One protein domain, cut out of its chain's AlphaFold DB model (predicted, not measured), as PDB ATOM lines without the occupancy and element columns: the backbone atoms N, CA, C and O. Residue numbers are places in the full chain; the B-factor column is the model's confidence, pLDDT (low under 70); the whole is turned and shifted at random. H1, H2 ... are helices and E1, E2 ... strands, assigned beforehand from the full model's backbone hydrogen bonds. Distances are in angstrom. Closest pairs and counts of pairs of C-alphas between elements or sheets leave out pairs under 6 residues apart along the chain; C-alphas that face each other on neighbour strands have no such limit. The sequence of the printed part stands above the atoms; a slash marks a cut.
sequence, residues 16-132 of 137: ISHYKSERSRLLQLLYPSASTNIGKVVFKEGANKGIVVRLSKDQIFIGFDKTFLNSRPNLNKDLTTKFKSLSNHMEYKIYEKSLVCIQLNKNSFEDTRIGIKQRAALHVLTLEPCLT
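This is residues 16 to 132 of the 137 residues of an uncharacterized protein of Gelidibacter salicanalis (UniProt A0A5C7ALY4). One twisted sheet of six antiparallel strands forms a wall, with H1, H3 and H4 on one face in two layers and no named helix on the other face. H1 packs along the E1 edge and H3 along the E5 edge; H4 packs on H1 and reaches past the strand ends, while small H2 sits beyond the end of E4. The printed part has 117 residues, with five named helices and six named strands in the order H1 E1 E2 E3 E4 H2 H3 E5 E6 H4 H5; the sheet order is E1 E2 E3 E4 E6 E5. The class is mixed, helices and strands. The whole is compact, with a radius of gyration of the C-alphas of 14.3 A and spans of 45 by 30 by 18 A.

H1, residues 16 to 30, precedes a meander, each strand the antiparallel neighbour of the one before: E1, residues 35 to 37, E2, 40 to 42, E3, 51 to 55, and E4, 60 to 64. N 35 and O 42, 3.0 A, N 41 and O 53, 2.9 A, and N 52 and O 63, 2.8 A, are within hydrogen-bond range across its three hairpins. H1 is on the sheet at a height of 7.8 A, only just over E1 and E2, with 3 C-alphas on each; its closest C-alphas to E1 are those of Gln 28 and Thr 36, 6.2 A. H2, residues 66 to 70, only grazes the sheet. H3, residues 75 to 84, lies over E5, residues 90 to 95, along it at 9 degrees on the local plane, on the same face as H1; the closest C-alphas are those of Asn 76 and Ile 94, 6.6 A. E6, residues 98 to 103, forms a hairpin with E5 (N 93 and O 100, 2.8 A) and is antiparallel to E4 (N 62 and O 99, 2.8 A). E4, H2, H3 and E5 make a split strand-helix-strand unit, two strands running the same way with E6 between them; its crossover is right-handed. H4, residues 113 to 125, touches H1 at a steep tilt of 44 degrees, the same way; the closest C-alphas are those of Arg 23 and Ala 120, 5.0 A. H5, residues 127 to 132, only grazes the sheet and meets H4 only through their link. In H1, H2, H3, H4 and H5 every O i to N i+4 pair is within hydrogen-bond range.

H1 begins at C-alpha 16, (21.741, 7.605, -13.280), and is 21.1 A long. H3 measures 14.1 A, E5 16.3 A, E6 16.7 A and H4 18.5 A. H5 ends at C-alpha 132, (9.771, 6.356, -38.837).

The C-alphas farthest apart, those of Pro 73 and Thr 112, are 45.1 A apart. The printed part has no cut and no long link. Its mean pLDDT is 92.3, and no printed residue is under 70.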
ATOM      1  N   ILE A  16      22.713   6.794 -12.520       88.38
ATOM      2  CA  ILE A  16      21.741   7.605 -13.280       88.38
ATOM      3  C   ILE A  16      22.363   8.829 -13.978       88.38
ATOM      4  O   ILE A  16      21.934   9.196 -15.073       88.38
ATOM      5  N   SER A  17      23.376   9.458 -13.377       90.81
ATOM      6  CA  SER A  17      24.092  10.603 -13.960       90.81
ATOM      7  C   SER A  17      24.821  10.218 -15.250       90.81
ATOM      8  O   SER A  17      24.670  10.896 -16.268       90.81
ATOM      9  N   HIS A  18      25.527   9.082 -15.247       91.50
ATOM     10  CA  HIS A  18      26.203   8.543 -16.428       91.50
ATOM     11  C   HIS A  18      25.214   8.193 -17.539       91.50
ATOM     12  O   HIS A  18      25.453   8.537 -18.694       91.50
ATOM     13  N   TYR A  19      24.075   7.585 -17.195       92.12
ATOM     14  CA  TYR A  19      23.008   7.309 -18.159       92.12
ATOM     15  C   TYR A  19      22.492   8.599 -18.818       92.12
ATOM     16  O   TYR A  19      22.404   8.678 -20.043       92.12
ATOM     17  N   LYS A  20      22.181   9.637 -18.022       92.38
ATOM     18  CA  LYS A  20      21.686  10.928 -18.535       92.38
ATOM     19  C   LYS A  20      22.697  11.599 -19.467       92.38
ATOM     20  O   LYS A  20      22.294  12.140 -20.500       92.38
ATOM     21  N   SER A  21      23.978  11.565 -19.099       92.50
ATOM     22  CA  SER A  21      25.076  12.119 -19.895       92.50
ATOM     23  C   SER A  21      25.221  11.379 -21.226       92.50
ATOM     24  O   SER A  21      25.123  12.004 -22.281       92.50
ATOM     25  N   GLU A  22      25.327  10.047 -21.195       94.69
ATOM     26  CA  GLU A  22      25.516   9.235 -22.400       94.69
ATOM     27  C   GLU A  22      24.336   9.351 -23.366       94.69
ATOM     28  O   GLU A  22      24.513   9.548 -24.565       94.69
ATOM     29  N   ARG A  23      23.111   9.313 -22.844       94.06
ATOM     30  CA  ARG A  23      21.903   9.522 -23.641       94.06
ATOM     31  C   ARG A  23      21.890  10.889 -24.327       94.06
ATOM     32  O   ARG A  23      21.493  10.983 -25.481       94.06
ATOM     33  N   SER A  24      22.304  11.947 -23.630       93.75
ATOM     34  CA  SER A  24      22.337  13.299 -24.209       93.75
ATOM     35  C   SER A  24      23.396  13.405 -25.309       93.75
ATOM     36  O   SER A  24      23.101  13.938 -26.376       93.75
ATOM     37  N   ARG A  25      24.576  12.808 -25.090       94.94
ATOM     38  CA  ARG A  25      25.639  12.684 -26.099       94.94
ATOM     39  C   ARG A  25      25.146  11.960 -27.358       94.94
ATOM     40  O   ARG A  25      25.389  12.416 -28.469       94.94
ATOM     41  N   LEU A  26      24.432  10.847 -27.192       95.88
ATOM     42  CA  LEU A  26      23.887  10.066 -28.308       95.88
ATOM     43  C   LEU A  26      22.794  10.814 -29.083       95.88
ATOM     44  O   LEU A  26      22.765  10.733 -30.307       95.88
ATOM     45  N   LEU A  27      21.921  11.567 -28.403       95.12
ATOM     46  CA  LEU A  27      20.913  12.395 -29.077       95.12
ATOM     47  C   LEU A  27      21.557  13.492 -29.933       95.12
ATOM     48  O   LEU A  27      21.102  13.722 -31.048       95.12
ATOM     49  N   GLN A  28      22.615  14.137 -29.432       94.19
ATOM     50  CA  GLN A  28      23.382  15.127 -30.197       94.19
ATOM     51  C   GLN A  28      24.024  14.512 -31.442       94.19
ATOM     52  O   GLN A  28      24.000  15.122 -32.505       94.19
ATOM     53  N   LEU A  29      24.560  13.294 -31.317       94.94
ATOM     54  CA  LEU A  29      25.206  12.595 -32.424       94.94
ATOM     55  C   LEU A  29      24.213  12.175 -33.517       94.94
ATOM     56  O   LEU A  29      24.512  12.312 -34.697       94.94
ATOM     57  N   LEU A  30      23.048  11.646 -33.131       94.50
ATOM     58  CA  LEU A  30      22.069  11.094 -34.076       94.50
ATOM     59  C   LEU A  30      21.146  12.149 -34.690       94.50
ATOM     60  O   LEU A  30      20.621  11.937 -35.778       94.50
ATOM     61  N   TYR A  31      20.952  13.283 -34.016       93.56
ATOM     62  CA  TYR A  31      20.076  14.358 -34.483       93.56
ATOM     63  C   TYR A  31      20.810  15.708 -34.500       93.56
ATOM     64  O   TYR A  31      20.384  16.640 -33.812       93.56
ATOM     65  N   PRO A  32      21.903  15.840 -35.277       92.06
ATOM     66  CA  PRO A  32      22.778  17.014 -35.233       92.06
ATOM     67  C   PRO A  32      22.100  18.300 -35.726       92.06
ATOM     68  O   PRO A  32      22.450  19.387 -35.279       92.06
ATOM     69  N   SER A  33      21.110  18.188 -36.616       89.62
ATOM     70  CA  SER A  33      20.325  19.321 -37.130       89.62
ATOM     71  C   SER A  33      19.151  19.715 -36.228       89.62
ATOM     72  O   SER A  33      18.514  20.745 -36.434       89.62
ATOM     73  N   ALA A  34      18.831  18.905 -35.216       92.69
ATOM     74  CA  ALA A  34      17.755  19.211 -34.289       92.69
ATOM     75  C   ALA A  34      18.262  20.062 -33.118       92.69
ATOM     76  O   ALA A  34      19.404  19.963 -32.676       92.69
ATOM     77  N   SER A  35      17.371  20.862 -32.532       92.19
ATOM     78  CA  SER A  35      17.688  21.559 -31.285       92.19
ATOM     79  C   SER A  35      17.686  20.538 -30.147       92.19
ATOM     80  O   SER A  35      16.621  20.093 -29.707       92.19
ATOM     81  N   THR A  36      18.868  20.181 -29.651       88.06
ATOM     82  CA  THR A  36      19.036  19.201 -28.572       88.06
ATOM     83  C   THR A  36      19.343  19.878 -27.231       88.06
ATOM     84  O   THR A  36      20.025  20.892 -27.151       88.06
ATOM     85  N   ASN A  37      18.784  19.333 -26.152       87.75
ATOM     86  CA  ASN A  37      19.110  19.662 -24.760       87.75
ATOM     87  C   ASN A  37      19.094  18.342 -23.957       87.75
ATOM     88  O   ASN A  37      18.781  17.290 -24.513       87.75
ATOM     89  N   ILE A  38      19.429  18.353 -22.668       87.38
ATOM     90  CA  ILE A  38      19.541  17.174 -21.799       87.38
ATOM     91  C   ILE A  38      18.297  16.279 -21.927       87.38
ATOM     92  O   ILE A  38      17.226  16.578 -21.400       87.38
ATOM     93  N   GLY A  39      18.443  15.154 -22.637       88.12
ATOM     94  CA  GLY A  39      17.353  14.216 -22.922       88.12
ATOM     95  C   GLY A  39      16.184  14.771 -23.747       88.12
ATOM     96  O   GLY A  39      15.129  14.145 -23.746       88.12
ATOM     97  N   LYS A  40      16.322  15.917 -24.419       95.06
ATOM     98  CA  LYS A  40      15.268  16.560 -25.215       95.06
ATOM     99  C   LYS A  40      15.751  16.822 -26.638       95.06
ATOM    100  O   LYS A  40      16.860  17.307 -26.831       95.06
ATOM    101  N   VAL A  41      14.882  16.580 -27.612       96.88
ATOM    102  CA  VAL A  41      15.104  16.924 -29.021       96.88
ATOM    103  C   VAL A  41      13.893  17.687 -29.541       96.88
ATOM    104  O   VAL A  41      12.755  17.309 -29.267       96.88
ATOM    105  N   VAL A  42      14.124  18.785 -30.254       97.12
ATOM    106  CA  VAL A  42      13.081  19.571 -30.922       97.12
ATOM    107  C   VAL A  42      13.398  19.630 -32.406       97.12
ATOM    108  O   VAL A  42      14.420  20.193 -32.806       97.12
ATOM    109  N   PHE A  43      12.498  19.081 -33.213       96.69
ATOM    110  CA  PHE A  43      12.622  19.063 -34.661       96.69
ATOM    111  C   PHE A  43      11.899  20.273 -35.256       96.69
ATOM    112  O   PHE A  43      10.670  20.320 -35.321       96.69
ATOM    113  N   LYS A  44      12.672  21.283 -35.665       93.81
ATOM    114  CA  LYS A  44      12.140  22.534 -36.235       93.81
ATOM    115  C   LYS A  44      11.898  22.455 -37.747       93.81
ATOM    116  O   LYS A  44      11.147  23.262 -38.291       93.81
ATOM    117  N   GLU A  45      12.505  21.476 -38.408       92.50
ATOM    118  CA  GLU A  45      12.525  21.334 -39.861       92.50
ATOM    119  C   GLU A  45      12.616  19.863 -40.295       92.50
ATOM    120  O   GLU A  45      12.762  18.957 -39.468       92.50
ATOM    121  N   GLY A  46      12.495  19.634 -41.605       92.25
ATOM    122  CA  GLY A  46      12.562  18.310 -42.221       92.25
ATOM    123  C   GLY A  46      11.361  17.412 -41.914       92.25
ATOM    124  O   GLY A  46      10.304  17.864 -41.476       92.25
ATOM    125  N   ALA A  47      11.541  16.106 -42.129       91.69
ATOM    126  CA  ALA A  47      10.475  15.105 -42.009       91.69
ATOM    127  C   ALA A  47       9.901  14.960 -40.585       91.69
ATOM    128  O   ALA A  47       8.799  14.449 -40.413       91.69
ATOM    129  N   ASN A  48      10.634  15.411 -39.563       94.44
ATOM    130  CA  ASN A  48      10.193  15.369 -38.167       94.44
ATOM    131  C   ASN A  48       9.658  16.720 -37.666       94.44
ATOM    132  O   ASN A  48       9.444  16.870 -36.464       94.44
ATOM    133  N   LYS A  49       9.492  17.722 -38.540       95.38
ATOM    134  CA  LYS A  49       9.082  19.072 -38.136       95.38
ATOM    135  C   LYS A  49       7.827  19.042 -37.260       95.38
ATOM    136  O   LYS A  49       6.835  18.408 -37.604       95.38
ATOM    137  N   GLY A  50       7.881  19.765 -36.145       96.00
ATOM    138  CA  GLY A  50       6.776  19.889 -35.192       96.00
ATOM    139  C   GLY A  50       6.702  18.770 -34.152       96.00
ATOM    140  O   GLY A  50       5.792  18.750 -33.325       96.00
ATOM    141  N   ILE A  51       7.685  17.866 -34.143       97.25
ATOM    142  CA  ILE A  51       7.829  16.829 -33.125       97.25
ATOM    143  C   ILE A  51       8.780  17.307 -32.019       97.25
ATOM    144  O   ILE A  51       9.877  17.821 -32.266       97.25
ATOM    145  N   VAL A  52       8.378  17.090 -30.767       97.44
ATOM    146  CA  VAL A  52       9.189  17.346 -29.573       97.44
ATOM    147  C   VAL A  52       9.373  16.054 -28.799       97.44
ATOM    148  O   VAL A  52       8.422  15.498 -28.264       97.44
ATOM    149  N   VAL A  53      10.613  15.611 -28.658       97.50
ATOM    150  CA  VAL A  53      10.944  14.374 -27.957       97.50
ATOM    151  C   VAL A  53      11.562  14.681 -26.597       97.50
ATOM    152  O   VAL A  53      12.415  15.560 -26.470       97.50
ATOM    153  N   ARG A  54      11.156  13.936 -25.566       96.44
ATOM    154  CA  ARG A  54      11.794  13.908 -24.244       96.44
ATOM    155  C   ARG A  54      12.020  12.463 -23.822       96.44
ATOM    156  O   ARG A  54      11.072  11.704 -23.656       96.44
ATOM    157  N   LEU A  55      13.271  12.088 -23.595       93.56
ATOM    158  CA  LEU A  55      13.625  10.798 -23.021       93.56
ATOM    159  C   LEU A  55      13.705  10.958 -21.501       93.56
ATOM    160  O   LEU A  55      14.539  11.701 -20.973       93.56
ATOM    161  N   SER A  56      12.865  10.231 -20.773       89.25
ATOM    162  CA  SER A  56      13.037   9.992 -19.336       89.25
ATOM    163  C   SER A  56      13.855   8.712 -19.128       89.25
ATOM    164  O   SER A  56      14.341   8.141 -20.100       89.25
ATOM    165  N   LYS A  57      14.072   8.269 -17.882       83.25
ATOM    166  CA  LYS A  57      14.827   7.024 -17.638       83.25
ATOM    167  C   LYS A  57      14.108   5.782 -18.189       83.25
ATOM    168  O   LYS A  57      14.754   4.786 -18.473       83.25
ATOM    169  N   ASP A  58      12.782   5.857 -18.306       84.25
ATOM    170  CA  ASP A  58      11.912   4.701 -18.553       84.25
ATOM    171  C   ASP A  58      11.053   4.829 -19.803       84.25
ATOM    172  O   ASP A  58      10.438   3.853 -20.222       84.25
ATOM    173  N   GLN A  59      10.931   6.040 -20.338       91.88
ATOM    174  CA  GLN A  59       9.926   6.357 -21.338       91.88
ATOM    175  C   GLN A  59      10.499   7.309 -22.378       91.88
ATOM    176  O   GLN A  59      11.397   8.113 -22.101       91.88
ATOM    177  N   ILE A  60       9.947   7.230 -23.577       95.38
ATOM    178  CA  ILE A  60      10.140   8.193 -24.650       95.38
ATOM    179  C   ILE A  60       8.816   8.930 -24.788       95.38
ATOM    180  O   ILE A  60       7.810   8.339 -25.164       95.38
ATOM    181  N   PHE A  61       8.805  10.211 -24.445       97.12
ATOM    182  CA  PHE A  61       7.669  11.089 -24.681       97.12
ATOM    183  C   PHE A  61       7.866  11.797 -26.019       97.12
ATOM    184  O   PHE A  61       8.900  12.429 -26.232       97.12
ATOM    185  N   ILE A  62       6.872  11.718 -26.893       97.94
ATOM    186  CA  ILE A  62       6.851  12.341 -28.212       97.94
ATOM    187  C   ILE A  62       5.621  13.244 -28.261       97.94
ATOM    188  O   ILE A  62       4.496  12.766 -28.318       97.94
ATOM    189  N   GLY A  63       5.826  14.552 -28.174       97.69
ATOM    190  CA  GLY A  63       4.782  15.561 -28.300       97.69
ATOM    191  C   GLY A  63       4.701  16.113 -29.717       97.69
ATOM    192  O   GLY A  63       5.710  16.169 -30.423       97.69
ATOM    193  N   PHE A  64       3.511  16.568 -30.089       97.44
ATOM    194  CA  PHE A  64       3.232  17.178 -31.384       97.44
ATOM    195  C   PHE A  64       2.813  18.634 -31.187       97.44
ATOM    196  O   PHE A  64       2.006  18.943 -30.305       97.44
ATOM    197  N   ASP A  65       3.378  19.542 -31.977       95.38
ATOM    198  CA  ASP A  65       2.954  20.937 -31.975       95.38
ATOM    199  C   ASP A  65       1.613  21.136 -32.703       95.38
ATOM    200  O   ASP A  65       1.069  20.232 -33.341       95.38
ATOM    201  N   LYS A  66       1.055  22.345 -32.594       94.50
ATOM    202  CA  LYS A  66      -0.244  22.672 -33.202       94.50
ATOM    203  C   LYS A  66      -0.239  22.491 -34.720       94.50
ATOM    204  O   LYS A  66      -1.228  22.028 -35.271       94.50
ATOM    205  N   THR A  67       0.851  22.850 -35.392       93.31
ATOM    206  CA  THR A  67       0.955  22.747 -36.852       93.31
ATOM    207  C   THR A  67       0.922  21.285 -37.290       93.31
ATOM    208  O   THR A  67       0.172  20.939 -38.202       93.31
ATOM    209  N   PHE A  68       1.660  20.417 -36.599       95.19
ATOM    210  CA  PHE A  68       1.651  18.979 -36.835       95.19
ATOM    211  C   PHE A  68       0.257  18.387 -36.602       95.19
ATOM    212  O   PHE A  68      -0.252  17.666 -37.461       95.19
ATOM    213  N   LEU A  69      -0.383  18.725 -35.479       94.75
ATOM    214  CA  LEU A  69      -1.722  18.240 -35.133       94.75
ATOM    215  C   LEU A  69      -2.775  18.669 -36.163       94.75
ATOM    216  O   LEU A  69      -3.549  17.839 -36.630       94.75
ATOM    217  N   ASN A  70      -2.761  19.935 -36.582       93.69
ATOM    218  CA  ASN A  70      -3.718  20.460 -37.557       93.69
ATOM    219  C   ASN A  70      -3.582  19.796 -38.935       93.69
ATOM    220  O   ASN A  70      -4.569  19.664 -39.650       93.69
ATOM    221  N   SER A  71      -2.374  19.352 -39.300       93.31
ATOM    222  CA  SER A  71      -2.148  18.608 -40.547       93.31
ATOM    223  C   SER A  71      -2.636  17.153 -40.502       93.31
ATOM    224  O   SER A  71      -2.658  16.493 -41.536       93.31
ATOM    225  N   ARG A  72      -3.008  16.632 -39.321       92.69
ATOM    226  CA  ARG A  72      -3.339  15.214 -39.096       92.69
ATOM    227  C   ARG A  72      -4.595  15.055 -38.229       92.69
ATOM    228  O   ARG A  72      -4.496  14.645 -37.071       92.69
ATOM    229  N   PRO A  73      -5.795  15.307 -38.778       89.75
ATOM    230  CA  PRO A  73      -7.047  15.214 -38.019       89.75
ATOM    231  C   PRO A  73      -7.337  13.803 -37.473       89.75
ATOM    232  O   PRO A  73      -8.016  13.669 -36.459       89.75
ATOM    233  N   ASN A  74      -6.788  12.751 -38.091       92.81
ATOM    234  CA  ASN A  74      -6.978  11.352 -37.685       92.81
ATOM    235  C   ASN A  74      -5.789  10.761 -36.904       92.81
ATOM    236  O   ASN A  74      -5.709   9.541 -36.732       92.81
ATOM    237  N   LEU A  75      -4.899  11.611 -36.371       93.25
ATOM    238  CA  LEU A  75      -3.611  11.213 -35.794       93.25
ATOM    239  C   LEU A  75      -3.693  10.009 -34.845       93.25
ATOM    240  O   LEU A  75      -2.904   9.077 -34.963       93.25
ATOM    241  N   ASN A  76      -4.650   9.990 -33.912       92.81
ATOM    242  CA  ASN A  76      -4.757   8.909 -32.925       92.81
ATOM    243  C   ASN A  76      -5.053   7.547 -33.570       92.81
ATOM    244  O   ASN A  76      -4.510   6.523 -33.141       92.81
ATOM    245  N   LYS A  77      -5.900   7.523 -34.605       93.00
ATOM    246  CA  LYS A  77      -6.240   6.303 -35.348       93.00
ATOM    247  C   LYS A  77      -5.035   5.817 -36.153       93.00
ATOM    248  O   LYS A  77      -4.722   4.622 -36.134       93.00
ATOM    249  N   ASP A  78      -4.333   6.743 -36.794       93.88
ATOM    250  CA  ASP A  78      -3.182   6.431 -37.636       93.88
ATOM    251  C   ASP A  78      -2.003   5.935 -36.784       93.88
ATOM    252  O   ASP A  78      -1.440   4.872 -37.058       93.88
ATOM    253  N   LEU A  79      -1.719   6.606 -35.660       94.44
ATOM    254  CA  LEU A  79      -0.747   6.155 -34.659       94.44
ATOM    255  C   LEU A  79      -1.097   4.768 -34.122       94.44
ATOM    256  O   LEU A  79      -0.224   3.906 -34.050       94.44
ATOM    257  N   THR A  80      -2.365   4.519 -33.783       93.19
ATOM    258  CA  THR A  80      -2.801   3.204 -33.289       93.19
ATOM    259  C   THR A  80      -2.503   2.109 -34.305       93.19
ATOM    260  O   THR A  80      -2.073   1.023 -33.928       93.19
ATOM    261  N   THR A  81      -2.708   2.386 -35.591       93.31
ATOM    262  CA  THR A  81      -2.474   1.420 -36.669       93.31
ATOM    263  C   THR A  81      -0.984   1.175 -36.882       93.31
ATOM    264  O   THR A  81      -0.549   0.025 -36.890       93.31
ATOM    265  N   LYS A  82      -0.184   2.240 -36.987       93.50
ATOM    266  CA  LYS A  82       1.260   2.145 -37.233       93.50
ATOM    267  C   LYS A  82       2.008   1.489 -36.071       93.50
ATOM    268  O   LYS A  82       2.837   0.604 -36.286       93.50
ATOM    269  N   PHE A  83       1.675   1.851 -34.831       93.62
ATOM    270  CA  PHE A  83       2.388   1.363 -33.647       93.62
ATOM    271  C   PHE A  83       2.017  -0.063 -33.229       93.62
ATOM    272  O   PHE A  83       2.793  -0.687 -32.507       93.62
ATOM    273  N   LYS A  84       0.924  -0.642 -33.749       91.12
ATOM    274  CA  LYS A  84       0.638  -2.080 -33.577       91.12
ATOM    275  C   LYS A  84       1.811  -2.951 -34.034       91.12
ATOM    276  O   LYS A  84       2.128  -3.931 -33.366       91.12
ATOM    277  N   SER A  85       2.496  -2.560 -35.113       87.81
ATOM    278  CA  SER A  85       3.667  -3.281 -35.637       87.81
ATOM    279  C   SER A  85       4.865  -3.300 -34.677       87.81
ATOM    280  O   SER A  85       5.692  -4.204 -34.738       87.81
ATOM    281  N   LEU A  86       4.940  -2.338 -33.753       88.19
ATOM    282  CA  LEU A  86       6.037  -2.195 -32.796       88.19
ATOM    283  C   LEU A  86       5.753  -2.870 -31.444       88.19
ATOM    284  O   LEU A  86       6.628  -2.902 -30.577       88.19
ATOM    285  N   SER A  87       4.555  -3.434 -31.266       86.50
ATOM    286  CA  SER A  87       4.076  -3.967 -29.982       86.50
ATOM    287  C   SER A  87       4.918  -5.118 -29.409       86.50
ATOM    288  O   SER A  87       4.941  -5.308 -28.196       86.50
ATOM    289  N   ASN A  88       5.676  -5.831 -30.249       85.88
ATOM    290  CA  ASN A  88       6.602  -6.886 -29.818       85.88
ATOM    291  C   ASN A  88       7.860  -6.358 -29.104       85.88
ATOM    292  O   ASN A  88       8.541  -7.114 -28.416       85.88
ATOM    293  N   HIS A  89       8.200  -5.078 -29.278       82.75
ATOM    294  CA  HIS A  89       9.438  -4.487 -28.754       82.75
ATOM    295  C   HIS A  89       9.187  -3.339 -27.772       82.75
ATOM    296  O   HIS A  89      10.047  -3.020 -26.945       82.75
ATOM    297  N   MET A  90       8.012  -2.714 -27.848       88.94
ATOM    298  CA  MET A  90       7.638  -1.598 -26.992       88.94
ATOM    299  C   MET A  90       6.150  -1.606 -26.670       88.94
ATOM    300  O   MET A  90       5.308  -1.956 -27.492       88.94
ATOM    301  N   GLU A  91       5.830  -1.103 -25.488       91.44
ATOM    302  CA  GLU A  91       4.495  -0.621 -25.176       91.44
ATOM    303  C   GLU A  91       4.364   0.836 -25.612       91.44
ATOM    304  O   GLU A  91       5.338   1.595 -25.626       91.44
ATOM    305  N   TYR A  92       3.143   1.252 -25.927       93.81
ATOM    306  CA  TYR A  92       2.866   2.643 -26.235       93.81
ATOM    307  C   TYR A  92       1.499   3.088 -25.717       93.81
ATOM    308  O   TYR A  92       0.566   2.297 -25.587       93.81
ATOM    309  N   LYS A  93       1.390   4.382 -25.417       94.31
ATOM    310  CA  LYS A  93       0.153   5.056 -25.020       94.31
ATOM    311  C   LYS A  93      -0.014   6.318 -25.845       94.31
ATOM    312  O   LYS A  93       0.888   7.153 -25.891       94.31
ATOM    313  N   ILE A  94      -1.165   6.442 -26.490       93.81
ATOM    314  CA  ILE A  94      -1.525   7.605 -27.296       93.81
ATOM    315  C   ILE A  94      -2.397   8.524 -26.446       93.81
ATOM    316  O   ILE A  94      -3.340   8.080 -25.795       93.81
ATOM    317  N   TYR A  95      -2.064   9.804 -26.473       92.31
ATOM    318  CA  TYR A  95      -2.804  10.905 -25.879       92.31
ATOM    319  C   TYR A  95      -3.100  11.927 -26.976       92.31
ATOM    320  O   TYR A  95      -2.440  11.937 -28.011       92.31
ATOM    321  N   GLU A  96      -4.034  12.839 -26.718       87.69
ATOM    322  CA  GLU A  96      -4.501  13.840 -27.690       87.69
ATOM    323  C   GLU A  96      -3.370  14.579 -28.432       87.69
ATOM    324  O   GLU A  96      -3.478  14.842 -29.624       87.69
ATOM    325  N   LYS A  97      -2.271  14.904 -27.738       92.94
ATOM    326  CA  LYS A  97      -1.161  15.713 -28.283       92.94
ATOM    327  C   LYS A  97       0.196  15.034 -28.166       92.94
ATOM    328  O   LYS A  97       1.234  15.679 -28.338       92.94
ATOM    329  N   SER A  98       0.213  13.754 -27.809       95.12
ATOM    330  CA  SER A  98       1.467  13.062 -27.543       95.12
ATOM    331  C   SER A  98       1.350  11.552 -27.599       95.12
ATOM    332  O   SER A  98       0.308  10.970 -27.331       95.12
ATOM    333  N   LEU A  99       2.485  10.921 -27.828       96.31
ATOM    334  CA  LEU A  99       2.703   9.497 -27.753       96.31
ATOM    335  C   LEU A  99       3.761   9.221 -26.682       96.31
ATOM    336  O   LEU A  99       4.791   9.890 -26.619       96.31
ATOM    337  N   VAL A 100       3.517   8.224 -25.842       95.81
ATOM    338  CA  VAL A 100       4.496   7.715 -24.880       95.81
ATOM    339  C   VAL A 100       4.873   6.303 -25.283       95.81
ATOM    340  O   VAL A 100       3.991   5.463 -25.405       95.81
ATOM    341  N   CYS A 101       6.164   6.035 -25.450       93.94
ATOM    342  CA  CYS A 101       6.698   4.706 -25.741       93.94
ATOM    343  C   CYS A 101       7.534   4.201 -24.560       93.94
ATOM    344  O   CYS A 101       8.305   4.956 -23.961       93.94
ATOM    345  N   ILE A 102       7.395   2.918 -24.231       90.88
ATOM    346  CA  ILE A 102       8.098   2.241 -23.139       90.88
ATOM    347  C   ILE A 102       8.738   0.977 -23.706       90.88
ATOM    348  O   ILE A 102       8.059   0.120 -24.260       90.88
ATOM    349  N   GLN A 103      10.051   0.847 -23.561       87.62
ATOM    350  CA  GLN A 103      10.775  -0.345 -23.998       87.62
ATOM    351  C   GLN A 103      10.554  -1.511 -23.037       87.62
ATOM    352  O   GLN A 103      10.721  -1.352 -21.825       87.62
ATOM    353  N   LEU A 104      10.274  -2.695 -23.583       85.06
ATOM    354  CA  LEU A 104      10.051  -3.908 -22.790       85.06
ATOM    355  C   LEU A 104      11.342  -4.431 -22.138       85.06
ATOM    356  O   LEU A 104      11.347  -4.851 -20.985       85.06
ATOM    357  N   ASN A 105      12.466  -4.341 -22.847       83.56
ATOM    358  CA  ASN A 105      13.781  -4.834 -22.426       83.56
ATOM    359  C   ASN A 105      14.668  -3.749 -21.788       83.56
ATOM    360  O   ASN A 105      15.883  -3.917 -21.675       83.56
ATOM    361  N   LYS A 106      14.086  -2.629 -21.334       77.69
ATOM    362  CA  LYS A 106      14.854  -1.511 -20.755       77.69
ATOM    363  C   LYS A 106      15.766  -1.941 -19.607       77.69
ATOM    364  O   LYS A 106      16.813  -1.335 -19.418       77.69
ATOM    365  N   ASN A 107      15.377  -2.974 -18.853       82.56
ATOM    366  CA  ASN A 107      16.076  -3.470 -17.667       82.56
ATOM    367  C   ASN A 107      17.073  -4.602 -17.920       82.56
ATOM    368  O   ASN A 107      17.719  -5.028 -16.967       82.56
ATOM    369  N   SER A 108      17.251  -5.035 -19.167       86.31
ATOM    370  CA  SER A 108      18.086  -6.191 -19.513       86.31
ATOM    371  C   SER A 108      19.593  -5.970 -19.342       86.31
ATOM    372  O   SER A 108      20.353  -6.926 -19.429       86.31
ATOM    373  N   PHE A 109      20.040  -4.735 -19.094       89.06
ATOM    374  CA  PHE A 109      21.460  -4.415 -18.914       89.06
ATOM    375  C   PHE A 109      21.833  -4.269 -17.440       89.06
ATOM    376  O   PHE A 109      21.115  -3.638 -16.667       89.06
ATOM    377  N   GLU A 110      22.993  -4.770 -17.047       89.12
ATOM    378  CA  GLU A 110      23.500  -4.594 -15.684       89.12
ATOM    379  C   GLU A 110      23.846  -3.128 -15.364       89.12
ATOM    380  O   GLU A 110      24.096  -2.317 -16.258       89.12
ATOM    381  N   ASP A 111      23.898  -2.771 -14.075       88.81
ATOM    382  CA  ASP A 111      24.288  -1.423 -13.616       88.81
ATOM    383  C   ASP A 111      25.822  -1.259 -13.562       88.81
ATOM    384  O   ASP A 111      26.430  -0.874 -12.561       88.81
ATOM    385  N   THR A 112      26.469  -1.599 -14.676       91.38
ATOM    386  CA  THR A 112      27.903  -1.406 -14.912       91.38
ATOM    387  C   THR A 112      28.119  -0.215 -15.844       91.38
ATOM    388  O   THR A 112      27.199   0.267 -16.505       91.38
ATOM    389  N   ARG A 113      29.358   0.281 -15.959       89.56
ATOM    390  CA  ARG A 113      29.674   1.375 -16.898       89.56
ATOM    391  C   ARG A 113      29.305   1.020 -18.345       89.56
ATOM    392  O   ARG A 113      28.828   1.885 -19.076       89.56
ATOM    393  N   ILE A 114      29.527  -0.233 -18.746       93.50
ATOM    394  CA  ILE A 114      29.187  -0.740 -20.081       93.50
ATOM    395  C   ILE A 114      27.671  -0.911 -20.210       93.50
ATOM    396  O   ILE A 114      27.089  -0.396 -21.164       93.50
ATOM    397  N   GLY A 115      27.017  -1.530 -19.222       92.69
ATOM    398  CA  GLY A 115      25.569  -1.743 -19.241       92.69
ATOM    399  C   GLY A 115      24.767  -0.439 -19.292       92.69
ATOM    400  O   GLY A 115      23.788  -0.340 -20.030       92.69
ATOM    401  N   ILE A 116      25.225   0.622 -18.618       91.25
ATOM    402  CA  ILE A 116      24.621   1.959 -18.713       91.25
ATOM    403  C   ILE A 116      24.736   2.552 -20.121       91.25
ATOM    404  O   ILE A 116      23.772   3.150 -20.604       91.25
ATOM    405  N   LYS A 117      25.879   2.372 -20.796       93.56
ATOM    406  CA  LYS A 117      26.048   2.821 -22.187       93.56
ATOM    407  C   LYS A 117      25.125   2.064 -23.132       93.56
ATOM    408  O   LYS A 117      24.434   2.691 -23.929       93.56
ATOM    409  N   GLN A 118      25.064   0.740 -23.004       93.50
ATOM    410  CA  GLN A 118      24.176  -0.106 -23.805       93.50
ATOM    411  C   GLN A 118      22.703   0.251 -23.583       93.50
ATOM    412  O   GLN A 118      21.950   0.401 -24.541       93.50
ATOM    413  N   ARG A 119      22.304   0.491 -22.330       90.88
ATOM    414  CA  ARG A 119      20.955   0.944 -21.978       90.88
ATOM    415  C   ARG A 119      20.622   2.305 -22.585       90.88
ATOM    416  O   ARG A 119      19.546   2.467 -23.152       90.88
ATOM    417  N   ALA A 120      21.525   3.281 -22.481       92.56
ATOM    418  CA  ALA A 120      21.340   4.594 -23.100       92.56
ATOM    419  C   ALA A 120      21.236   4.487 -24.630       92.56
ATOM    420  O   ALA A 120      20.354   5.111 -25.219       92.56
ATOM    421  N   ALA A 121      22.077   3.657 -25.254       93.56
ATOM    422  CA  ALA A 121      22.041   3.380 -26.685       93.56
ATOM    423  C   ALA A 121      20.712   2.758 -27.110       93.56
ATOM    424  O   ALA A 121      20.064   3.299 -28.001       93.56
ATOM    425  N   LEU A 122      20.256   1.703 -26.430       91.44
ATOM    426  CA  LEU A 122      18.949   1.107 -26.691       91.44
ATOM    427  C   LEU A 122      17.844   2.168 -26.599       91.44
ATOM    428  O   LEU A 122      17.028   2.278 -27.511       91.44
ATOM    429  N   HIS A 123      17.827   2.975 -25.530       90.81
ATOM    430  CA  HIS A 123      16.825   4.031 -25.318       90.81
ATOM    431  C   HIS A 123      16.759   5.013 -26.486       90.81
ATOM    432  O   HIS A 123      15.677   5.322 -26.981       90.81
ATOM    433  N   VAL A 124      17.913   5.499 -26.940       93.50
ATOM    434  CA  VAL A 124      17.972   6.459 -28.045       93.50
ATOM    435  C   VAL A 124      17.636   5.798 -29.381       93.50
ATOM    436  O   VAL A 124      16.901   6.386 -30.169       93.50
ATOM    437  N   LEU A 125      18.104   4.575 -29.632       92.31
ATOM    438  CA  LEU A 125      17.871   3.877 -30.899       92.31
ATOM    439  C   LEU A 125      16.403   3.500 -31.110       92.31
ATOM    440  O   LEU A 125      15.935   3.509 -32.243       92.31
ATOM    441  N   THR A 126      15.637   3.243 -30.048       91.69
ATOM    442  CA  THR A 126      14.188   3.010 -30.182       91.69
ATOM    443  C   THR A 126      13.410   4.237 -30.630       91.69
ATOM    444  O   THR A 126      12.314   4.082 -31.164       91.69
ATOM    445  N   LEU A 127      13.961   5.442 -30.481       93.88
ATOM    446  CA  LEU A 127      13.305   6.630 -31.008       93.88
ATOM    447  C   LEU A 127      13.143   6.564 -32.533       93.88
ATOM    448  O   LEU A 127      12.120   7.012 -33.042       93.88
ATOM    449  N   GLU A 128      14.101   5.990 -33.262       93.38
ATOM    450  CA  GLU A 128      14.079   6.039 -34.727       93.38
ATOM    451  C   GLU A 128      12.938   5.211 -35.349       93.38
ATOM    452  O   GLU A 128      12.219   5.754 -36.190       93.38
ATOM    453  N   PRO A 129      12.655   3.966 -34.911       93.38
ATOM    454  CA  PRO A 129      11.436   3.264 -35.306       93.38
ATOM    455  C   PRO A 129      10.161   4.056 -34.999       93.38
ATOM    456  O   PRO A 129       9.260   4.099 -35.835       93.38
ATOM    457  N   CYS A 130      10.082   4.728 -33.841       95.12
ATOM    458  CA  CYS A 130       8.926   5.562 -33.506       95.12
ATOM    459  C   CYS A 130       8.778   6.731 -34.489       95.12
ATOM    460  O   CYS A 130       7.693   6.949 -35.027       95.12
ATOM    461  N   LEU A 131       9.862   7.467 -34.749       95.75
ATOM    462  CA  LEU A 131       9.856   8.582 -35.696       95.75
ATOM    463  C   LEU A 131       9.544   8.109 -37.115       95.75
ATOM    464  O   LEU A 131       8.786   8.768 -37.814       95.75
ATOM    465  N   THR A 132      10.058   6.951 -37.526       95.00
ATOM    466  CA  THR A 132       9.771   6.356 -38.837       95.00
ATOM    467  C   THR A 132       8.277   6.099 -39.003       95.00
ATOM    468  O   THR A 132       7.691   6.544 -39.986       95.00
TER     469      THR A 132